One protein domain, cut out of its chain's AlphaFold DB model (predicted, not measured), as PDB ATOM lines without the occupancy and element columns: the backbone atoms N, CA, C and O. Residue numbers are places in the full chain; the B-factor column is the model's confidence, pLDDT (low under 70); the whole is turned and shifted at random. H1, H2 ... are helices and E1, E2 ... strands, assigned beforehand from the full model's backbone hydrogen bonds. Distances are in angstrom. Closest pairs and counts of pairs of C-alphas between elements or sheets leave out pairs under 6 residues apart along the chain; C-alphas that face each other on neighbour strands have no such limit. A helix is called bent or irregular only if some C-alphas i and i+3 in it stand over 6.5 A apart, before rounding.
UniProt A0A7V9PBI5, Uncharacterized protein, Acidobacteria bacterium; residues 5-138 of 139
ATOM      1  N   GLY A   5     164.461 211.628 256.723       97.00
ATOM      2  CA  GLY A   5     163.504 210.683 256.143       97.00
ATOM      3  C   GLY A   5     163.281 210.913 254.647       97.00
ATOM      4  O   GLY A   5     163.163 209.951 253.898       97.00
ATOM      5  N   GLY A   6     163.294 212.169 254.193       97.44
ATOM      6  CA  GLY A   6     163.148 212.525 252.784       97.44
ATOM      7  C   GLY A   6     164.318 212.045 251.927       97.44
ATOM      8  O   GLY A   6     164.098 211.473 250.863       97.44
ATOM      9  N   HIS A   7     165.557 212.207 252.403       97.62
ATOM     10  CA  HIS A   7     166.732 211.653 251.722       97.62
ATOM     11  C   HIS A   7     166.725 210.122 251.722       97.62
ATOM     12  O   HIS A   7     166.982 209.517 250.686       97.62
ATOM     13  N   PHE A   8     166.376 209.497 252.849       97.75
ATOM     14  CA  PHE A   8     166.285 208.039 252.943       97.75
ATOM     15  C   PHE A   8     165.243 207.465 251.975       97.75
ATOM     16  O   PHE A   8     165.541 206.549 251.209       97.75
ATOM     17  N   ARG A   9     164.043 208.057 251.961       97.88
ATOM     18  CA  ARG A   9     162.972 207.730 251.020       97.88
ATOM     19  C   ARG A   9     163.440 207.859 249.578       97.88
ATOM     20  O   ARG A   9     163.246 206.931 248.808       97.88
ATOM     21  N   HIS A  10     164.077 208.973 249.226       96.94
ATOM     22  CA  HIS A  10     164.533 209.219 247.862       96.94
ATOM     23  C   HIS A  10     165.488 208.127 247.352       96.94
ATOM     24  O   HIS A  10     165.270 207.605 246.264       96.94
ATOM     25  N   CYS A  11     166.481 207.717 248.150       97.25
ATOM     26  CA  CYS A  11     167.360 206.600 247.782       97.25
ATOM     27  C   CYS A  11     166.583 205.299 247.576       97.25
ATOM     28  O   CYS A  11     166.794 204.599 246.588       97.25
ATOM     29  N   LEU A  12     165.679 204.978 248.504       97.88
ATOM     30  CA  LEU A  12     164.945 203.717 248.473       97.88
ATOM     31  C   LEU A  12     163.994 203.635 247.272       97.88
ATOM     32  O   LEU A  12     163.927 202.608 246.605       97.88
ATOM     33  N   GLU A  13     163.316 204.739 246.948       97.25
ATOM     34  CA  GLU A  13     162.444 204.852 245.775       97.25
ATOM     35  C   GLU A  13     163.220 204.674 244.460       97.25
ATOM     36  O   GLU A  13     162.693 204.073 243.527       97.25
ATOM     37  N   PHE A  14     164.469 205.147 244.378       97.00
ATOM     38  CA  PHE A  14     165.327 204.954 243.202       97.00
ATOM     39  C   PHE A  14     165.697 203.485 242.993       97.00
ATOM     40  O   PHE A  14     165.554 202.967 241.887       97.00
ATOM     41  N   VAL A  15     166.119 202.800 244.057       97.44
ATOM     42  CA  VAL A  15     166.451 201.369 243.993       97.44
ATOM     43  C   VAL A  15     165.215 200.544 243.627       97.44
ATOM     44  O   VAL A  15     165.278 199.698 242.738       97.44
ATOM     45  N   ASN A  16     164.071 200.826 244.255       97.00
ATOM     46  CA  ASN A  16     162.813 200.153 243.939       97.00
ATOM     47  C   ASN A  16     162.369 200.408 242.488       97.00
ATOM     48  O   ASN A  16     161.886 199.495 241.824       97.00
ATOM     49  N   CYS A  17     162.550 201.631 241.981       95.94
ATOM     50  CA  CYS A  17     162.246 201.978 240.593       95.94
ATOM     51  C   CYS A  17     163.120 201.196 239.603       95.94
ATOM     52  O   CYS A  17     162.600 200.635 238.636       95.94
ATOM     53  N   PHE A  18     164.423 201.089 239.880       95.56
ATOM     54  CA  PHE A  18     165.332 200.256 239.098       95.56
ATOM     55  C   PHE A  18     164.870 198.794 239.076       95.56
ATOM     56  O   PHE A  18     164.645 198.248 237.999       95.56
ATOM     57  N   LEU A  19     164.641 198.185 240.246       95.19
ATOM     58  CA  LEU A  19     164.196 196.789 240.354       95.19
ATOM     59  C   LEU A  19     162.874 196.527 239.616       95.19
ATOM     60  O   LEU A  19     162.708 195.473 239.008       95.19
ATOM     61  N   ALA A  20     161.947 197.487 239.632       93.56
ATOM     62  CA  ALA A  20     160.670 197.370 238.931       93.56
ATOM     63  C   ALA A  20     160.809 197.480 237.400       93.56
ATOM     64  O   ALA A  20     160.112 196.780 236.667       93.56
ATOM     65  N   GLY A  21     161.689 198.354 236.905       91.88
ATOM     66  CA  GLY A  21     161.851 198.610 235.469       91.88
ATOM     67  C   GLY A  21     162.811 197.653 234.758       91.88
ATOM     68  O   GLY A  21     162.704 197.419 233.548       91.88
ATOM     69  N   ILE A  22     163.753 197.060 235.495       90.81
ATOM     70  CA  ILE A  22     164.900 196.389 234.881       90.81
ATOM     71  C   ILE A  22     164.533 195.143 234.071       90.81
ATOM     72  O   ILE A  22     165.136 194.902 233.025       90.81
ATOM     73  N   ALA A  23     163.485 194.410 234.460       87.38
ATOM     74  CA  ALA A  23     162.987 193.262 233.699       87.38
ATOM     75  C   ALA A  23     162.526 193.658 232.278       87.38
ATOM     76  O   ALA A  23     162.764 192.939 231.302       87.38
ATOM     77  N   ALA A  24     161.939 194.850 232.128       89.56
ATOM     78  CA  ALA A  24     161.569 195.399 230.825       89.56
ATOM     79  C   ALA A  24     162.787 195.934 230.042       89.56
ATOM     80  O   ALA A  24     162.717 196.114 228.825       89.56
ATOM     81  N   GLY A  25     163.932 196.131 230.703       91.56
ATOM     82  CA  GLY A  25     165.109 196.805 230.152       91.56
ATOM     83  C   GLY A  25     164.927 198.319 230.017       91.56
ATOM     84  O   GLY A  25     165.626 198.941 229.218       91.56
ATOM     85  N   ARG A  26     163.967 198.904 230.750       92.06
ATOM     86  CA  ARG A  26     163.670 200.343 230.743       92.06
ATOM     87  C   ARG A  26     163.476 200.848 232.168       92.06
ATOM     88  O   ARG A  26     162.626 200.327 232.881       92.06
ATOM     89  N   VAL A  27     164.220 201.876 232.563       93.75
ATOM     90  CA  VAL A  27     164.129 202.487 233.898       93.75
ATOM     91  C   VAL A  27     163.822 203.975 233.756       93.75
ATOM     92  O   VAL A  27     164.554 204.697 233.087       93.75
ATOM     93  N   ASP A  28     162.746 204.439 234.387       93.50
ATOM     94  CA  ASP A  28     162.375 205.857 234.443       93.50
ATOM     95  C   ASP A  28     162.350 206.318 235.903       93.50
ATOM     96  O   ASP A  28     161.365 206.110 236.613       93.50
ATOM     97  N   TYR A  29     163.434 206.951 236.360       92.81
ATOM     98  CA  TYR A  29     163.568 207.386 237.754       92.81
ATOM     99  C   TYR A  29     162.608 208.527 238.145       92.81
ATOM    100  O   TYR A  29     162.333 208.719 239.338       92.81
ATOM    101  N   ASP A  30     162.055 209.270 237.181       90.06
ATOM    102  CA  ASP A  30     161.035 210.293 237.445       90.06
ATOM    103  C   ASP A  30     159.673 209.655 237.763       90.06
ATOM    104  O   ASP A  30     158.927 210.171 238.614       90.06
ATOM    105  N   SER A  31     159.409 208.480 237.179       90.75
ATOM    106  CA  SER A  31     158.220 207.649 237.426       90.75
ATOM    107  C   SER A  31     158.222 206.903 238.769       90.75
ATOM    108  O   SER A  31     157.254 206.211 239.094       90.75
ATOM    109  N   ARG A  32     159.279 207.047 239.586       92.62
ATOM    110  CA  ARG A  32     159.376 206.390 240.898       92.62
ATOM    111  C   ARG A  32     158.133 206.639 241.761       92.62
ATOM    112  O   ARG A  32     157.607 207.757 241.851       92.62
ATOM    113  N   GLN A  33     157.699 205.596 242.464       93.69
ATOM    114  CA  GLN A  33     156.573 205.693 243.383       93.69
ATOM    115  C   GLN A  33     156.954 206.552 244.591       93.69
ATOM    116  O   GLN A  33     157.844 206.199 245.357       93.69
ATOM    117  N   ARG A  34     156.246 207.669 244.788       93.81
ATOM    118  CA  ARG A  34     156.488 208.590 245.905       93.81
ATOM    119  C   ARG A  34     155.720 208.141 247.149       93.81
ATOM    120  O   ARG A  34     154.561 208.508 247.327       93.81
ATOM    121  N   ASN A  35     156.352 207.347 248.012       95.62
ATOM    122  CA  ASN A  35     155.719 206.782 249.203       95.62
ATOM    123  C   ASN A  35     156.142 207.520 250.479       95.62
ATOM    124  O   ASN A  35     157.145 207.205 251.124       95.62
ATOM    125  N   HIS A  36     155.328 208.493 250.886       96.25
ATOM    126  CA  HIS A  36     155.619 209.352 252.035       96.25
ATOM    127  C   HIS A  36     155.669 208.612 253.388       96.25
ATOM    128  O   HIS A  36     156.245 209.124 254.351       96.25
ATOM    129  N   LEU A  37     155.137 207.387 253.480       97.88
ATOM    130  CA  LEU A  37     155.234 206.578 254.701       97.88
ATOM    131  C   LEU A  37     156.681 206.173 255.009       97.88
ATOM    132  O   LEU A  37     157.035 206.059 256.180       97.88
ATOM    133  N   ILE A  38     157.531 206.028 253.986       97.75
ATOM    134  CA  ILE A  38     158.967 205.749 254.159       97.75
ATOM    135  C   ILE A  38     159.658 206.904 254.901       97.75
ATOM    136  O   ILE A  38     160.563 206.688 255.700       97.75
ATOM    137  N   GLU A  39     159.221 208.141 254.672       96.81
ATOM    138  CA  GLU A  39     159.803 209.327 255.305       96.81
ATOM    139  C   GLU A  39     159.259 209.572 256.723       96.81
ATOM    140  O   GLU A  39     159.984 210.070 257.581       96.81
ATOM    141  N   THR A  40     157.996 209.223 256.979       96.94
ATOM    142  CA  THR A  40     157.269 209.652 258.189       96.94
ATOM    143  C   THR A  40     157.032 208.550 259.222       96.94
ATOM    144  O   THR A  40     156.707 208.848 260.373       96.94
ATOM    145  N   ARG A  41     157.180 207.270 258.856       97.94
ATOM    146  CA  ARG A  41     156.866 206.126 259.728       97.94
ATOM    147  C   ARG A  41     158.067 205.185 259.811       97.94
ATOM    148  O   ARG A  41     158.276 204.353 258.936       97.94
ATOM    149  N   ARG A  42     158.832 205.276 260.905       95.94
ATOM    150  CA  ARG A  42     160.090 204.526 261.104       95.94
ATOM    151  C   ARG A  42     159.954 203.015 260.879       95.94
ATOM    152  O   ARG A  42     160.759 202.442 260.153       95.94
ATOM    153  N   GLU A  43     158.933 202.379 261.454       98.19
ATOM    154  CA  GLU A  43     158.725 200.930 261.284       98.19
ATOM    155  C   GLU A  43     158.361 200.555 259.843       98.19
ATOM    156  O   GLU A  43     158.816 199.532 259.335       98.19
ATOM    157  N   TYR A  44     157.603 201.409 259.149       98.19
ATOM    158  CA  TYR A  44     157.301 201.208 257.733       98.19
ATOM    159  C   TYR A  44     158.571 201.312 256.884       98.19
ATOM    160  O   TYR A  44     158.838 200.436 256.065       98.19
ATOM    161  N   ALA A  45     159.383 202.347 257.123       97.88
ATOM    162  CA  ALA A  45     160.652 202.567 256.437       97.88
ATOM    163  C   ALA A  45     161.611 201.384 256.617       97.88
ATOM    164  O   ALA A  45     162.211 200.918 255.655       97.88
ATOM    165  N   ARG A  46     161.711 200.856 257.841       98.19
ATOM    166  CA  ARG A  46     162.521 199.675 258.167       98.19
ATOM    167  C   ARG A  46     162.026 198.420 257.444       98.19
ATOM    168  O   ARG A  46     162.840 197.665 256.919       98.19
ATOM    169  N   ALA A  47     160.713 198.196 257.412       98.38
ATOM    170  CA  ALA A  47     160.131 197.059 256.707       98.38
ATOM    171  C   ALA A  47     160.355 197.148 255.189       98.38
ATOM    172  O   ALA A  47     160.697 196.143 254.569       98.38
ATOM    173  N   GLU A  48     160.196 198.339 254.605       98.12
ATOM    174  CA  GLU A  48     160.454 198.581 253.184       98.12
ATOM    175  C   GLU A  48     161.934 198.410 252.846       98.12
ATOM    176  O   GLU A  48     162.265 197.682 251.921       98.12
ATOM    177  N   TYR A  49     162.832 198.964 253.659       98.06
ATOM    178  CA  TYR A  49     164.273 198.801 253.487       98.06
ATOM    179  C   TYR A  49     164.694 197.328 253.474       98.06
ATOM    180  O   TYR A  49     165.416 196.890 252.583       98.06
ATOM    181  N   ALA A  50     164.179 196.535 254.419       98.38
ATOM    182  CA  ALA A  50     164.443 195.102 254.461       98.38
ATOM    183  C   ALA A  50     163.859 194.352 253.250       98.38
ATOM    184  O   ALA A  50     164.444 193.362 252.816       98.38
ATOM    185  N   ARG A  51     162.713 194.790 252.707       98.12
ATOM    186  CA  ARG A  51     162.157 194.237 251.461       98.12
ATOM    187  C   ARG A  51     163.056 194.543 250.268       98.12
ATOM    188  O   ARG A  51     163.367 193.624 249.523       98.12
ATOM    189  N   THR A  52     163.494 195.790 250.120       97.50
ATOM    190  CA  THR A  52     164.370 196.202 249.019       97.50
ATOM    191  C   THR A  52     165.711 195.476 249.054       97.50
ATOM    192  O   THR A  52     166.186 195.053 248.009       97.50
ATOM    193  N   ILE A  53     166.299 195.276 250.243       97.44
ATOM    194  CA  ILE A  53     167.527 194.476 250.386       97.44
ATOM    195  C   ILE A  53     167.305 193.052 249.879       97.44
ATOM    196  O   ILE A  53     168.051 192.608 249.020       97.44
ATOM    197  N   ARG A  54     166.247 192.363 250.332       98.00
ATOM    198  CA  ARG A  54     165.956 191.001 249.851       98.00
ATOM    199  C   ARG A  54     165.763 190.948 248.338       98.00
ATOM    200  O   ARG A  54     166.285 190.053 247.693       98.00
ATOM    201  N   ALA A  55     165.063 191.927 247.770       96.19
ATOM    202  CA  ALA A  55     164.869 192.004 246.327       96.19
ATOM    203  C   ALA A  55     166.187 192.220 245.561       96.19
ATOM    204  O   ALA A  55     166.325 191.705 244.458       96.19
ATOM    205  N   LEU A  56     167.150 192.954 246.131       94.50
ATOM    206  CA  LEU A  56     168.502 193.080 245.576       94.50
ATOM    207  C   LEU A  56     169.320 191.793 245.730       94.50
ATOM    208  O   LEU A  56     170.046 191.437 244.811       94.50
ATOM    209  N   ASP A  57     169.207 191.098 246.861       94.75
ATOM    210  CA  ASP A  57     169.915 189.833 247.097       94.75
ATOM    211  C   ASP A  57     169.418 188.720 246.154       94.75
ATOM    212  O   ASP A  57     170.193 187.877 245.707       94.75
ATOM    213  N   GLU A  58     168.124 188.736 245.829       93.62
ATOM    214  CA  GLU A  58     167.473 187.817 244.887       93.62
ATOM    215  C   GLU A  58     167.570 188.293 243.425       93.62
ATOM    216  O   GLU A  58     167.162 187.576 242.506       93.62
ATOM    217  N   PHE A  59     168.089 189.501 243.185       90.19
ATOM    218  CA  PHE A  59     168.171 190.070 241.847       90.19
ATOM    219  C   PHE A  59     169.200 189.318 241.001       90.19
ATOM    220  O   PHE A  59     170.406 189.379 241.242       90.19
ATOM    221  N   SER A  60     168.711 188.675 239.943       85.81
ATOM    222  CA  SER A  60     169.548 188.135 238.877       85.81
ATOM    223  C   SER A  60     169.390 188.997 237.624       85.81
ATOM    224  O   SER A  60     168.271 189.117 237.110       85.81
ATOM    225  N   PRO A  61     170.474 189.596 237.100       78.00
ATOM    226  CA  PRO A  61     170.401 190.371 235.873       78.00
ATOM    227  C   PRO A  61     169.990 189.469 234.694       78.00
ATOM    228  O   PRO A  61     170.464 188.334 234.598       78.00
ATOM    229  N   PRO A  62     169.122 189.936 233.778       75.69
ATOM    230  CA  PRO A  62     168.783 189.177 232.580       75.69
ATOM    231  C   PRO A  62     170.023 188.979 231.693       75.69
ATOM    232  O   PRO A  62     170.552 189.950 231.153       75.69
ATOM    233  N   GLU A  63     170.446 187.730 231.480       68.25
ATOM    234  CA  GLU A  63     171.654 187.368 230.708       68.25
ATOM    235  C   GLU A  63     171.667 187.926 229.269       68.25
ATOM    236  O   GLU A  63     172.723 188.112 228.671       68.25
ATOM    237  N   ALA A  64     170.491 188.210 228.700       60.56
ATOM    238  CA  ALA A  64     170.320 188.603 227.303       60.56
ATOM    239  C   ALA A  64     170.360 190.126 227.037       60.56
ATOM    240  O   ALA A  64     170.222 190.535 225.882       60.56
ATOM    241  N   LYS A  65     170.499 190.987 228.058       62.28
ATOM    242  CA  LYS A  65     170.432 192.454 227.889       62.28
ATOM    243  C   LYS A  65     171.602 193.171 228.567       62.28
ATOM    244  O   LYS A  65     171.481 193.650 229.688       62.28
ATOM    245  N   ASN A  66     172.699 193.345 227.829       73.56
ATOM    246  CA  ASN A  66     173.809 194.213 228.253       73.56
ATOM    247  C   ASN A  66     173.456 195.708 228.181       73.56
ATOM    248  O   ASN A  66     174.102 196.528 228.829       73.56
ATOM    249  N   THR A  67     172.428 196.058 227.401       89.69
ATOM    250  CA  THR A  67     171.981 197.437 227.208       89.69
ATOM    251  C   THR A  67     170.558 197.611 227.718       89.69
ATOM    252  O   THR A  67     169.654 196.858 227.350       89.69
ATOM    253  N   ILE A  68     170.359 198.647 228.525       92.88
ATOM    254  CA  ILE A  68     169.059 199.105 229.020       92.88
ATOM    255  C   ILE A  68     168.840 200.562 228.616       92.88
ATOM    256  O   ILE A  68     169.792 201.285 228.325       92.88
ATOM    257  N   LEU A  69     167.583 200.995 228.592       94.00
ATOM    258  CA  LEU A  69     167.230 202.393 228.366       94.00
ATOM    259  C   LEU A  69     166.863 203.053 229.688       94.00
ATOM    260  O   LEU A  69     166.045 202.533 230.442       94.00
ATOM    261  N   VAL A  70     167.438 204.217 229.948       93.94
ATOM    262  CA  VAL A  70     167.226 204.959 231.189       93.94
ATOM    263  C   VAL A  70     166.761 206.365 230.864       93.94
ATOM    264  O   VAL A  70     167.333 207.025 229.994       93.94
ATOM    265  N   LYS A  71     165.737 206.825 231.578       91.31
ATOM    266  CA  LYS A  71     165.318 208.223 231.583       91.31
ATOM    267  C   LYS A  71     165.963 208.933 232.782       91.31
ATOM    268  O   LYS A  71     165.656 208.571 233.923       91.31
ATOM    269  N   PRO A  72     166.884 209.889 232.560       75.44
ATOM    270  CA  PRO A  72     167.522 210.629 233.646       75.44
ATOM    271  C   PRO A  72     166.522 211.522 234.393       75.44
ATOM    272  O   PRO A  72     165.632 212.100 233.773       75.44
ATOM    273  N   GLU A  73     166.707 211.686 235.707       77.75
ATOM    274  CA  GLU A  73     165.887 212.596 236.523       77.75
ATOM    275  C   GLU A  73     166.015 214.048 236.030       77.75
ATOM    276  O   GLU A  73     167.118 214.555 235.808       77.75
ATOM    277  N   GLY A  74     164.881 214.743 235.895       71.06
ATOM    278  CA  GLY A  74     164.854 216.189 235.646       71.06
ATOM    279  C   GLY A  74     164.930 216.608 234.174       71.06
ATOM    280  O   GLY A  74     164.904 217.806 233.889       71.06
ATOM    281  N   LEU A  75     164.939 215.658 233.233       65.31
ATOM    282  CA  LEU A  75     164.799 215.926 231.793       65.31
ATOM    283  C   LEU A  75     163.334 215.952 231.325       65.31
ATOM    284  O   LEU A  75     163.060 215.828 230.136       65.31
ATOM    285  N   ALA A  76     162.395 216.211 232.241       54.03
ATOM    286  CA  ALA A  76     160.940 216.237 232.042       54.03
ATOM    287  C   ALA A  76     160.407 217.137 230.900       54.03
ATOM    288  O   ALA A  76     159.202 217.178 230.677       54.03
ATOM    289  N   ARG A  77     161.262 217.885 230.187       56.47
ATOM    290  CA  ARG A  77     160.874 218.661 228.997       56.47
ATOM    291  C   ARG A  77     160.850 217.843 227.707       56.47
ATOM    292  O   ARG A  77     160.278 218.322 226.735       56.47
ATOM    293  N   ASP A  78     161.442 216.654 227.700       70.00
ATOM    294  CA  ASP A  78     161.394 215.732 226.569       70.00
ATOM    295  C   ASP A  78     160.962 214.352 227.078       70.00
ATOM    296  O   ASP A  78     161.755 213.587 227.635       70.00
ATOM    297  N   GLU A  79     159.662 214.057 226.971       68.88
ATOM    298  CA  GLU A  79     159.111 212.794 227.469       68.88
ATOM    299  C   GLU A  79     159.682 211.565 226.741       68.88
ATOM    300  O   GLU A  79     159.656 210.465 227.303       68.88
ATOM    301  N   ASP A  80     160.284 211.758 225.568       79.62
ATOM    302  CA  ASP A  80     160.809 210.700 224.712       79.62
ATOM    303  C   ASP A  80     162.339 210.578 224.760       79.62
ATOM    304  O   ASP A  80     162.916 209.728 224.076       79.62
ATOM    305  N   PHE A  81     163.022 211.358 225.603       87.06
ATOM    306  CA  PHE A  81     164.470 211.250 225.735       87.06
ATOM    307  C   PHE A  81     164.882 210.059 226.613       87.06
ATOM    308  O   PHE A  81     164.695 210.057 227.830       87.06
ATOM    309  N   TRP A  82     165.505 209.055 225.994       91.75
ATOM    310  CA  TRP A  82     166.056 207.872 226.659       91.75
ATOM    311  C   TRP A  82     167.541 207.717 226.335       91.75
ATOM    312  O   TRP A  82     167.954 207.820 225.181       91.75
ATOM    313  N   CYS A  83     168.352 207.419 227.347       92.19
ATOM    314  CA  CYS A  83     169.771 207.118 227.189       92.19
ATOM    315  C   CYS A  83     170.017 205.612 227.246       92.19
ATOM    316  O   CYS A  83     169.443 204.918 228.084       92.19
ATOM    317  N   ALA A  84     170.921 205.112 226.406       94.44
ATOM    318  CA  ALA A  84     171.462 203.770 226.579       94.44
ATOM    319  C   ALA A  84     172.392 203.726 227.806       94.44
ATOM    320  O   ALA A  84     173.228 204.611 227.990       94.44
ATOM    321  N   SER A  85     172.254 202.686 228.625       94.38
ATOM    322  CA  SER A  85     173.103 202.387 229.786       94.38
ATOM    323  C   SER A  85     173.284 200.869 229.925       94.38
ATOM    324  O   SER A  85     172.786 200.105 229.094       94.38
ATOM    325  N   SER A  86     173.985 200.422 230.964       93.44
ATOM    326  CA  SER A  86     174.102 199.007 231.346       93.44
ATOM    327  C   SER A  86     173.616 198.793 232.779       93.44
ATOM    328  O   SER A  86     173.558 199.736 233.572       93.44
ATOM    329  N   ILE A  87     173.290 197.547 233.131       93.06
ATOM    330  CA  ILE A  87     172.877 197.180 234.495       93.06
ATOM    331  C   ILE A  87     173.951 197.586 235.510       93.06
ATOM    332  O   ILE A  87     173.649 198.219 236.519       93.06
ATOM    333  N   GLU A  88     175.214 197.277 235.228       92.44
ATOM    334  CA  GLU A  88     176.351 197.588 236.096       92.44
ATOM    335  C   GLU A  88     176.528 199.096 236.257       92.44
ATOM    336  O   GLU A  88     176.797 199.581 237.358       92.44
ATOM    337  N   ARG A  89     176.353 199.853 235.167       94.00
ATOM    338  CA  ARG A  89     176.459 201.310 235.199       94.00
ATOM    339  C   ARG A  89     175.380 201.931 236.083       94.00
ATOM    340  O   ARG A  89     175.698 202.848 236.845       94.00
ATOM    341  N   GLU A  90     174.152 201.427 236.004       94.75
ATOM    342  CA  GLU A  90     173.035 201.898 236.824       94.75
ATOM    343  C   GLU A  90     173.163 201.483 238.289       94.75
ATOM    344  O   GLU A  90     172.928 202.303 239.173       94.75
ATOM    345  N   LEU A  91     173.623 200.264 238.578       94.62
ATOM    346  CA  LEU A  91     173.933 199.851 239.950       94.62
ATOM    347  C   LEU A  91     175.028 200.734 240.567       94.62
ATOM    348  O   LEU A  91     174.919 201.142 241.726       94.62
ATOM    349  N   GLU A  92     176.056 201.095 239.794       95.19
ATOM    350  CA  GLU A  92     177.090 202.031 240.240       95.19
ATOM    351  C   GLU A  92     176.535 203.445 240.463       95.19
ATOM    352  O   GLU A  92     176.899 204.108 241.440       95.19
ATOM    353  N   PHE A  93     175.630 203.909 239.595       95.50
ATOM    354  CA  PHE A  93     174.910 205.165 239.797       95.50
ATOM    355  C   PHE A  93     174.100 205.138 241.100       95.50
ATOM    356  O   PHE A  93     174.303 206.011 241.944       95.50
ATOM    357  N   LEU A  94     173.268 204.115 241.322       96.62
ATOM    358  CA  LEU A  94     172.470 203.948 242.541       96.62
ATOM    359  C   LEU A  94     173.341 203.906 243.798       96.62
ATOM    360  O   LEU A  94     173.007 204.535 244.805       96.62
ATOM    361  N   ARG A  95     174.484 203.211 243.740       96.56
ATOM    362  CA  ARG A  95     175.462 203.163 244.831       96.56
ATOM    363  C   ARG A  95     176.015 204.551 245.144       96.56
ATOM    364  O   ARG A  95     175.969 204.980 246.297       96.56
ATOM    365  N   SER A  96     176.523 205.255 244.132       96.81
ATOM    366  CA  SER A  96     177.095 206.598 244.281       96.81
ATOM    367  C   SER A  96     176.059 207.606 244.793       96.81
ATOM    368  O   SER A  96     176.315 208.340 245.749       96.81
ATOM    369  N   HIS A  97     174.851 207.569 244.229       96.44
ATOM    370  CA  HIS A  97     173.718 208.405 244.623       96.44
ATOM    371  C   HIS A  97     173.301 208.155 246.076       96.44
ATOM    372  O   HIS A  97     173.122 209.091 246.857       96.44
ATOM    373  N   THR A  98     173.231 206.888 246.486       97.38
ATOM    374  CA  THR A  98     172.923 206.511 247.873       97.38
ATOM    375  C   THR A  98     173.997 207.004 248.841       97.38
ATOM    376  O   THR A  98     173.662 207.586 249.871       97.38
ATOM    377  N   ILE A  99     175.282 206.853 248.503       97.62
ATOM    378  CA  ILE A  99     176.395 207.378 249.312       97.62
ATOM    379  C   ILE A  99     176.296 208.902 249.453       97.62
ATOM    380  O   ILE A  99     176.414 209.415 250.565       97.62
ATOM    381  N   HIS A 100     176.035 209.620 248.356       96.69
ATOM    382  CA  HIS A 100     175.854 211.074 248.373       96.69
ATOM    383  C   HIS A 100     174.749 211.492 249.354       96.69
ATOM    384  O   HIS A 100     174.950 212.355 250.209       96.69
ATOM    385  N   HIS A 101     173.591 210.838 249.294       97.56
ATOM    386  CA  HIS A 101     172.495 211.124 250.216       97.56
ATOM    387  C   HIS A 101     172.780 210.691 251.653       97.56
ATOM    388  O   HIS A 101     172.359 211.379 252.583       97.56
ATOM    389  N   TYR A 102     173.534 209.613 251.867       97.44
ATOM    390  CA  TYR A 102     173.991 209.229 253.201       97.44
ATOM    391  C   TYR A 102     174.947 210.274 253.788       97.44
ATOM    392  O   TYR A 102     174.864 210.543 254.984       97.44
ATOM    393  N   ALA A 103     175.762 210.950 252.971       97.00
ATOM    394  CA  ALA A 103     176.566 212.092 253.418       97.00
ATOM    395  C   ALA A 103     175.680 213.254 253.910       97.00
ATOM    396  O   ALA A 103     175.932 213.833 254.968       97.00
ATOM    397  N   LEU A 104     174.595 213.558 253.186       97.00
ATOM    398  CA  LEU A 104     173.624 214.584 253.590       97.00
ATOM    399  C   LEU A 104     172.865 214.197 254.867       97.00
ATOM    400  O   LEU A 104     172.615 215.049 255.721       97.00
ATOM    401  N   ILE A 105     172.510 212.917 255.015       97.31
ATOM    402  CA  ILE A 105     171.904 212.384 256.239       97.31
ATOM    403  C   ILE A 105     172.884 212.508 257.409       97.31
ATOM    404  O   ILE A 105     172.490 213.022 258.452       97.31
ATOM    405  N   ASN A 106     174.145 212.103 257.233       96.56
ATOM    406  CA  ASN A 106     175.194 212.220 258.249       96.56
ATOM    407  C   ASN A 106     175.332 213.672 258.733       96.56
ATOM    408  O   ASN A 106     175.221 213.943 259.927       96.56
ATOM    409  N   PHE A 107     175.471 214.619 257.797       95.19
ATOM    410  CA  PHE A 107     175.556 216.048 258.102       95.19
ATOM    411  C   PHE A 107     174.371 216.533 258.955       95.19
ATOM    412  O   PHE A 107     174.561 217.221 259.957       95.19
ATOM    413  N   LYS A 108     173.143 216.132 258.599       95.62
ATOM    414  CA  LYS A 108     171.925 216.511 259.334       95.62
ATOM    415  C   LYS A 108     171.842 215.871 260.717       95.62
ATOM    416  O   LYS A 108     171.479 216.549 261.668       95.62
ATOM    417  N   LEU A 109     172.164 214.584 260.835       96.56
ATOM    418  CA  LEU A 109     172.150 213.873 262.114       96.56
ATOM    419  C   LEU A 109     173.162 214.477 263.093       96.56
ATOM    420  O   LEU A 109     172.814 214.736 264.243       96.56
ATOM    421  N   ARG A 110     174.370 214.799 262.620       95.56
ATOM    422  CA  ARG A 110     175.389 215.485 263.427       95.56
ATOM    423  C   ARG A 110     174.945 216.876 263.869       95.56
ATOM    424  O   ARG A 110     175.136 217.225 265.026       95.56
ATOM    425  N   ALA A 111     174.292 217.646 262.993       95.38
ATOM    426  CA  ALA A 111     173.714 218.946 263.356       95.38
ATOM    427  C   ALA A 111     172.604 218.843 264.424       95.38
ATOM    428  O   ALA A 111     172.313 219.819 265.109       95.38
ATOM    429  N   LEU A 112     172.001 217.662 264.579       95.56
ATOM    430  CA  LEU A 112     171.028 217.331 265.622       95.56
ATOM    431  C   LEU A 112     171.668 216.646 266.847       95.56
ATOM    432  O   LEU A 112     170.944 216.119 267.688       95.56
ATOM    433  N   ASN A 113     173.002 216.656 266.961       96.81
ATOM    434  CA  ASN A 113     173.784 216.037 268.039       96.81
ATOM    435  C   ASN A 113     173.647 214.507 268.152       96.81
ATOM    436  O   ASN A 113     173.859 213.946 269.228       96.81
ATOM    437  N   PHE A 114     173.320 213.812 267.060       97.00
ATOM    438  CA  PHE A 114     173.433 212.353 267.016       97.00
ATOM    439  C   PHE A 114     174.873 211.927 266.736       97.00
ATOM    440  O   PHE A 114     175.541 212.498 265.869       97.00
ATOM    441  N   ASP A 115     175.312 210.873 267.422       95.06
ATOM    442  CA  ASP A 115     176.557 210.194 267.090       95.06
ATOM    443  C   ASP A 115     176.353 209.284 265.871       95.06
ATOM    444  O   ASP A 115     175.396 208.509 265.795       95.06
ATOM    445  N   VAL A 116     177.232 209.426 264.885       95.31
ATOM    446  CA  VAL A 116     177.156 208.734 263.596       95.31
ATOM    447  C   VAL A 116     178.564 208.281 263.224       95.31
ATOM    448  O   VAL A 116     179.472 209.123 263.245       95.31
ATOM    449  N   PRO A 117     178.761 207.010 262.820       94.38
ATOM    450  CA  PRO A 117     180.073 206.508 262.429       94.38
ATOM    451  C   PRO A 117     180.764 207.434 261.412       94.38
ATOM    452  O   PRO A 117     180.109 207.894 260.470       94.38
ATOM    453  N   PRO A 118     182.062 207.742 261.576       88.69
ATOM    454  CA  PRO A 118     182.760 208.710 260.726       88.69
ATOM    455  C   PRO A 118     182.838 208.283 259.252       88.69
ATOM    456  O   PRO A 118     182.946 209.129 258.370       88.69
ATOM    457  N   GLU A 119     182.737 206.987 258.975       94.69
ATOM    458  CA  GLU A 119     182.679 206.398 257.638       94.69
ATOM    459  C   GLU A 119     181.289 206.446 256.974       94.69
ATOM    460  O   GLU A 119     181.177 206.201 255.769       94.69
ATOM    461  N   PHE A 120     180.219 206.762 257.710       95.38
ATOM    462  CA  PHE A 120     178.862 206.755 257.161       95.38
ATOM    463  C   PHE A 120     178.663 207.882 256.135       95.38
ATOM    464  O   PHE A 120     178.853 209.065 256.424       95.38
ATOM    465  N   GLY A 121     178.250 207.506 254.920       95.00
ATOM    466  CA  GLY A 121     178.098 208.440 253.802       95.00
ATOM    467  C   GLY A 121     179.417 208.882 253.162       95.00
ATOM    468  O   GLY A 121     179.425 209.836 252.392       95.00
ATOM    469  N   VAL A 122     180.534 208.210 253.452       95.56
ATOM    470  CA  VAL A 122     181.831 208.508 252.832       95.56
ATOM    471  C   VAL A 122     182.072 207.582 251.641       95.56
ATOM    472  O   VAL A 122     181.876 206.369 251.720       95.56
ATOM    473  N   ALA A 123     182.528 208.147 250.522       93.94
ATOM    474  CA  ALA A 123     182.835 207.373 249.324       93.94
ATOM    475  C   ALA A 123     183.971 206.354 249.572       93.94
ATOM    476  O   ALA A 123     184.968 206.682 250.224       93.94
ATOM    477  N   PRO A 124     183.897 205.137 248.992       92.19
ATOM    478  CA  PRO A 124     184.935 204.119 249.155       92.19
ATOM    479  C   PRO A 124     186.341 204.581 248.754       92.19
ATOM    480  O   PRO A 124     187.316 204.174 249.378       92.19
ATOM    481  N   SER A 125     186.471 205.429 247.728       92.50
ATOM    482  CA  SER A 125     187.757 206.009 247.318       92.50
ATOM    483  C   SER A 125     188.387 206.852 248.423       92.50
ATOM    484  O   SER A 125     189.569 206.681 248.717       92.50
ATOM    485  N   THR A 126     187.590 207.688 249.084       93.69
ATOM    486  CA  THR A 126     188.014 208.511 250.218       93.69
ATOM    487  C   THR A 126     188.418 207.647 251.413       93.69
ATOM    488  O   THR A 126     189.471 207.871 252.002       93.69
ATOM    489  N   LEU A 127     187.651 206.594 251.723       94.12
ATOM    490  CA  LEU A 127     188.007 205.655 252.795       94.12
ATOM    491  C   LEU A 127     189.335 204.932 252.525       94.12
ATOM    492  O   LEU A 127     190.127 204.736 253.446       94.12
ATOM    493  N   ARG A 128     189.599 204.536 251.270       94.00
ATOM    494  CA  ARG A 128     190.889 203.937 250.882       94.00
ATOM    495  C   ARG A 128     192.039 204.923 251.058       94.00
ATOM    496  O   ARG A 128     193.059 204.536 251.619       94.00
ATOM    497  N   PHE A 129     191.857 206.171 250.629       94.75
ATOM    498  CA  PHE A 129     192.854 207.228 250.794       94.75
ATOM    499  C   PHE A 129     193.203 207.446 252.277       94.75
ATOM    500  O   PHE A 129     194.370 207.366 252.648       94.75
ATOM    501  N   TRP A 130     192.206 207.574 253.161       93.50
ATOM    502  CA  TRP A 130     192.445 207.720 254.607       93.50
ATOM    503  C   TRP A 130     193.187 206.536 255.232       93.50
ATOM    504  O   TRP A 130     194.006 206.723 256.131       93.50
ATOM    505  N   LYS A 131     192.906 205.305 254.784       91.94
ATOM    506  CA  LYS A 131     193.637 204.115 255.249       91.94
ATOM    507  C   LYS A 131     195.108 204.153 254.830       91.94
ATOM    508  O   LYS A 131     195.967 203.779 255.628       91.94
ATOM    509  N   GLN A 132     195.389 204.601 253.609       92.00
ATOM    510  CA  GLN A 132     196.756 204.739 253.105       92.00
ATOM    511  C   GLN A 132     197.531 205.805 253.890       92.00
ATOM    512  O   GLN A 132     198.628 205.512 254.355       92.00
ATOM    513  N   GLU A 133     196.937 206.975 254.146       90.88
ATOM    514  CA  GLU A 133     197.587 208.025 254.947       90.88
ATOM    515  C   GLU A 133     197.872 207.586 256.388       90.88
ATOM    516  O   GLU A 133     198.974 207.791 256.889       90.88
ATOM    517  N   LYS A 134     196.921 206.909 257.049       86.00
ATOM    518  CA  LYS A 134     197.142 206.375 258.406       86.00
ATOM    519  C   LYS A 134     198.263 205.338 258.461       86.00
ATOM    520  O   LYS A 134     198.984 205.289 259.449       86.00
ATOM    521  N   SER A 135     198.396 204.518 257.420       81.25
ATOM    522  CA  SER A 135     199.463 203.512 257.339       81.25
ATOM    523  C   SER A 135     200.829 204.163 257.104       81.25
ATOM    524  O   SER A 135     201.822 203.684 257.634       81.25
ATOM    525  N   ALA A 136     200.873 205.268 256.352       73.19
ATOM    526  CA  ALA A 136     202.093 206.030 256.091       73.19
ATOM    527  C   ALA A 136     202.540 206.904 257.279       73.19
ATOM    528  O   ALA A 136     203.726 207.164 257.421       73.19
ATOM    529  N   ALA A 137     201.612 207.353 258.129       69.94
ATOM    530  CA  ALA A 137     201.915 208.165 259.312       69.94
ATOM    531  C   ALA A 137     202.265 207.344 260.572       69.94
ATOM    532  O   ALA A 137     202.658 207.919 261.584       69.94
ATOM    533  N   GLY A 138     202.055 206.022 260.541       60.03
ATOM    534  CA  GLY A 138     202.269 205.109 261.670       60.03
ATOM    535  C   GLY A 138     203.493 204.193 261.551       60.03
ATOM    536  O   GLY A 138     203.642 203.314 262.400       60.03
TER     537      GLY A 138
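Overview. This is residues 5 to 138 of the 139 residues of an uncharacterized protein of Acidobacteria bacterium (UniProt A0A7V9PBI5). Helix H1 is the core; the long helix H4 runs beside it the opposite way, H3 packs on another side of it, and short H2 sits by its first residues. A small three-stranded sheet packs on the later part of H1, and residues 128 to 138, mostly H5, stick out as an arm. The printed part has 134 residues with five named helices and three named strands, in the order H1 E1 H2 H3 E2 E3 H4 H5; the mixed sheet runs E1 E2 E3, and the class is mostly helix. It is only just loose, close to compact, with a radius of gyration of the C-alphas of 17.2 A and spans of 52 by 38 by 34 A.

Arrangement. Start at Gly 5 with H1, residues 5 to 24, the hub, touching three helices. H1 is irregular: C-alphas 20 and 23 are 7.0 A apart. E1, residues 26 to 28, lies in a sheet with E2, residues 68 to 71, and E3, residues 83 to 85. E1 and E2 are parallel, with N 27 and O 69 at 2.9 A, within hydrogen-bond range. E2 and E3 form an antiparallel hairpin, with N 70 and O 83 at 2.8 A. H1 is on this sheet, over E1, at a height of 8.8 A; it runs along the strands, at 1 degree to E1 on the local plane, fitted to only just enough C-alphas, 6. H2, residues 36 to 40, touches H1 at residues 5 to 9 alone; their closest C-alphas, Gly 5 and Glu 39, are 4.0 A apart. H3, residues 42 to 57, touches H1, closest at C-alphas Asn 16 and Thr 52, 6.6 A, the same way at a shallow tilt of 32 degrees, only just short of steep. H2 and H3 touch only at the corner, closest at C-alphas 38 and 45, 4.3 A. E1, H2 H3, E2 make a strand-helix-strand unit, two parallel neighbour strands with helices between, and its crossover is right-handed. H4, residues 87 to 111, touches H1 with residues 94 to 105 alone, opposite ways at a shallow tilt of 9 degrees; C-alphas Cys 11 and Thr 98 are closest, 5.6 A. It only grazes the sheet with residues 87 to 90. H3 and H4 are apart. H5, residues 124 to 137, touches no helix. In H2, H3, H4 and H5 every O i to N i+4 pair is within hydrogen-bond range; in H1, 14 of 16 are.

Along the chain. Find C-alpha 5 at (163.504, 210.683, 256.143); H1 runs 29.6 A from there. H3 spans 22.6 A. Find C-alpha 87 at (172.877, 197.180, 234.495), where H4 begins its 36.2 A. H5, 20.2 A, ends at C-alpha 137, (201.915, 208.165, 259.312).

Size, cuts and confidence. The C-alphas of Asp 80 and Gly 138 are the farthest apart, 55.8 A. The printed part has no cut. The links E2 to E3 and H4 to H5 are long. Look for pLDDT under 70 at residues 63 to 65, 75 to 77, 79, and 137 to 138.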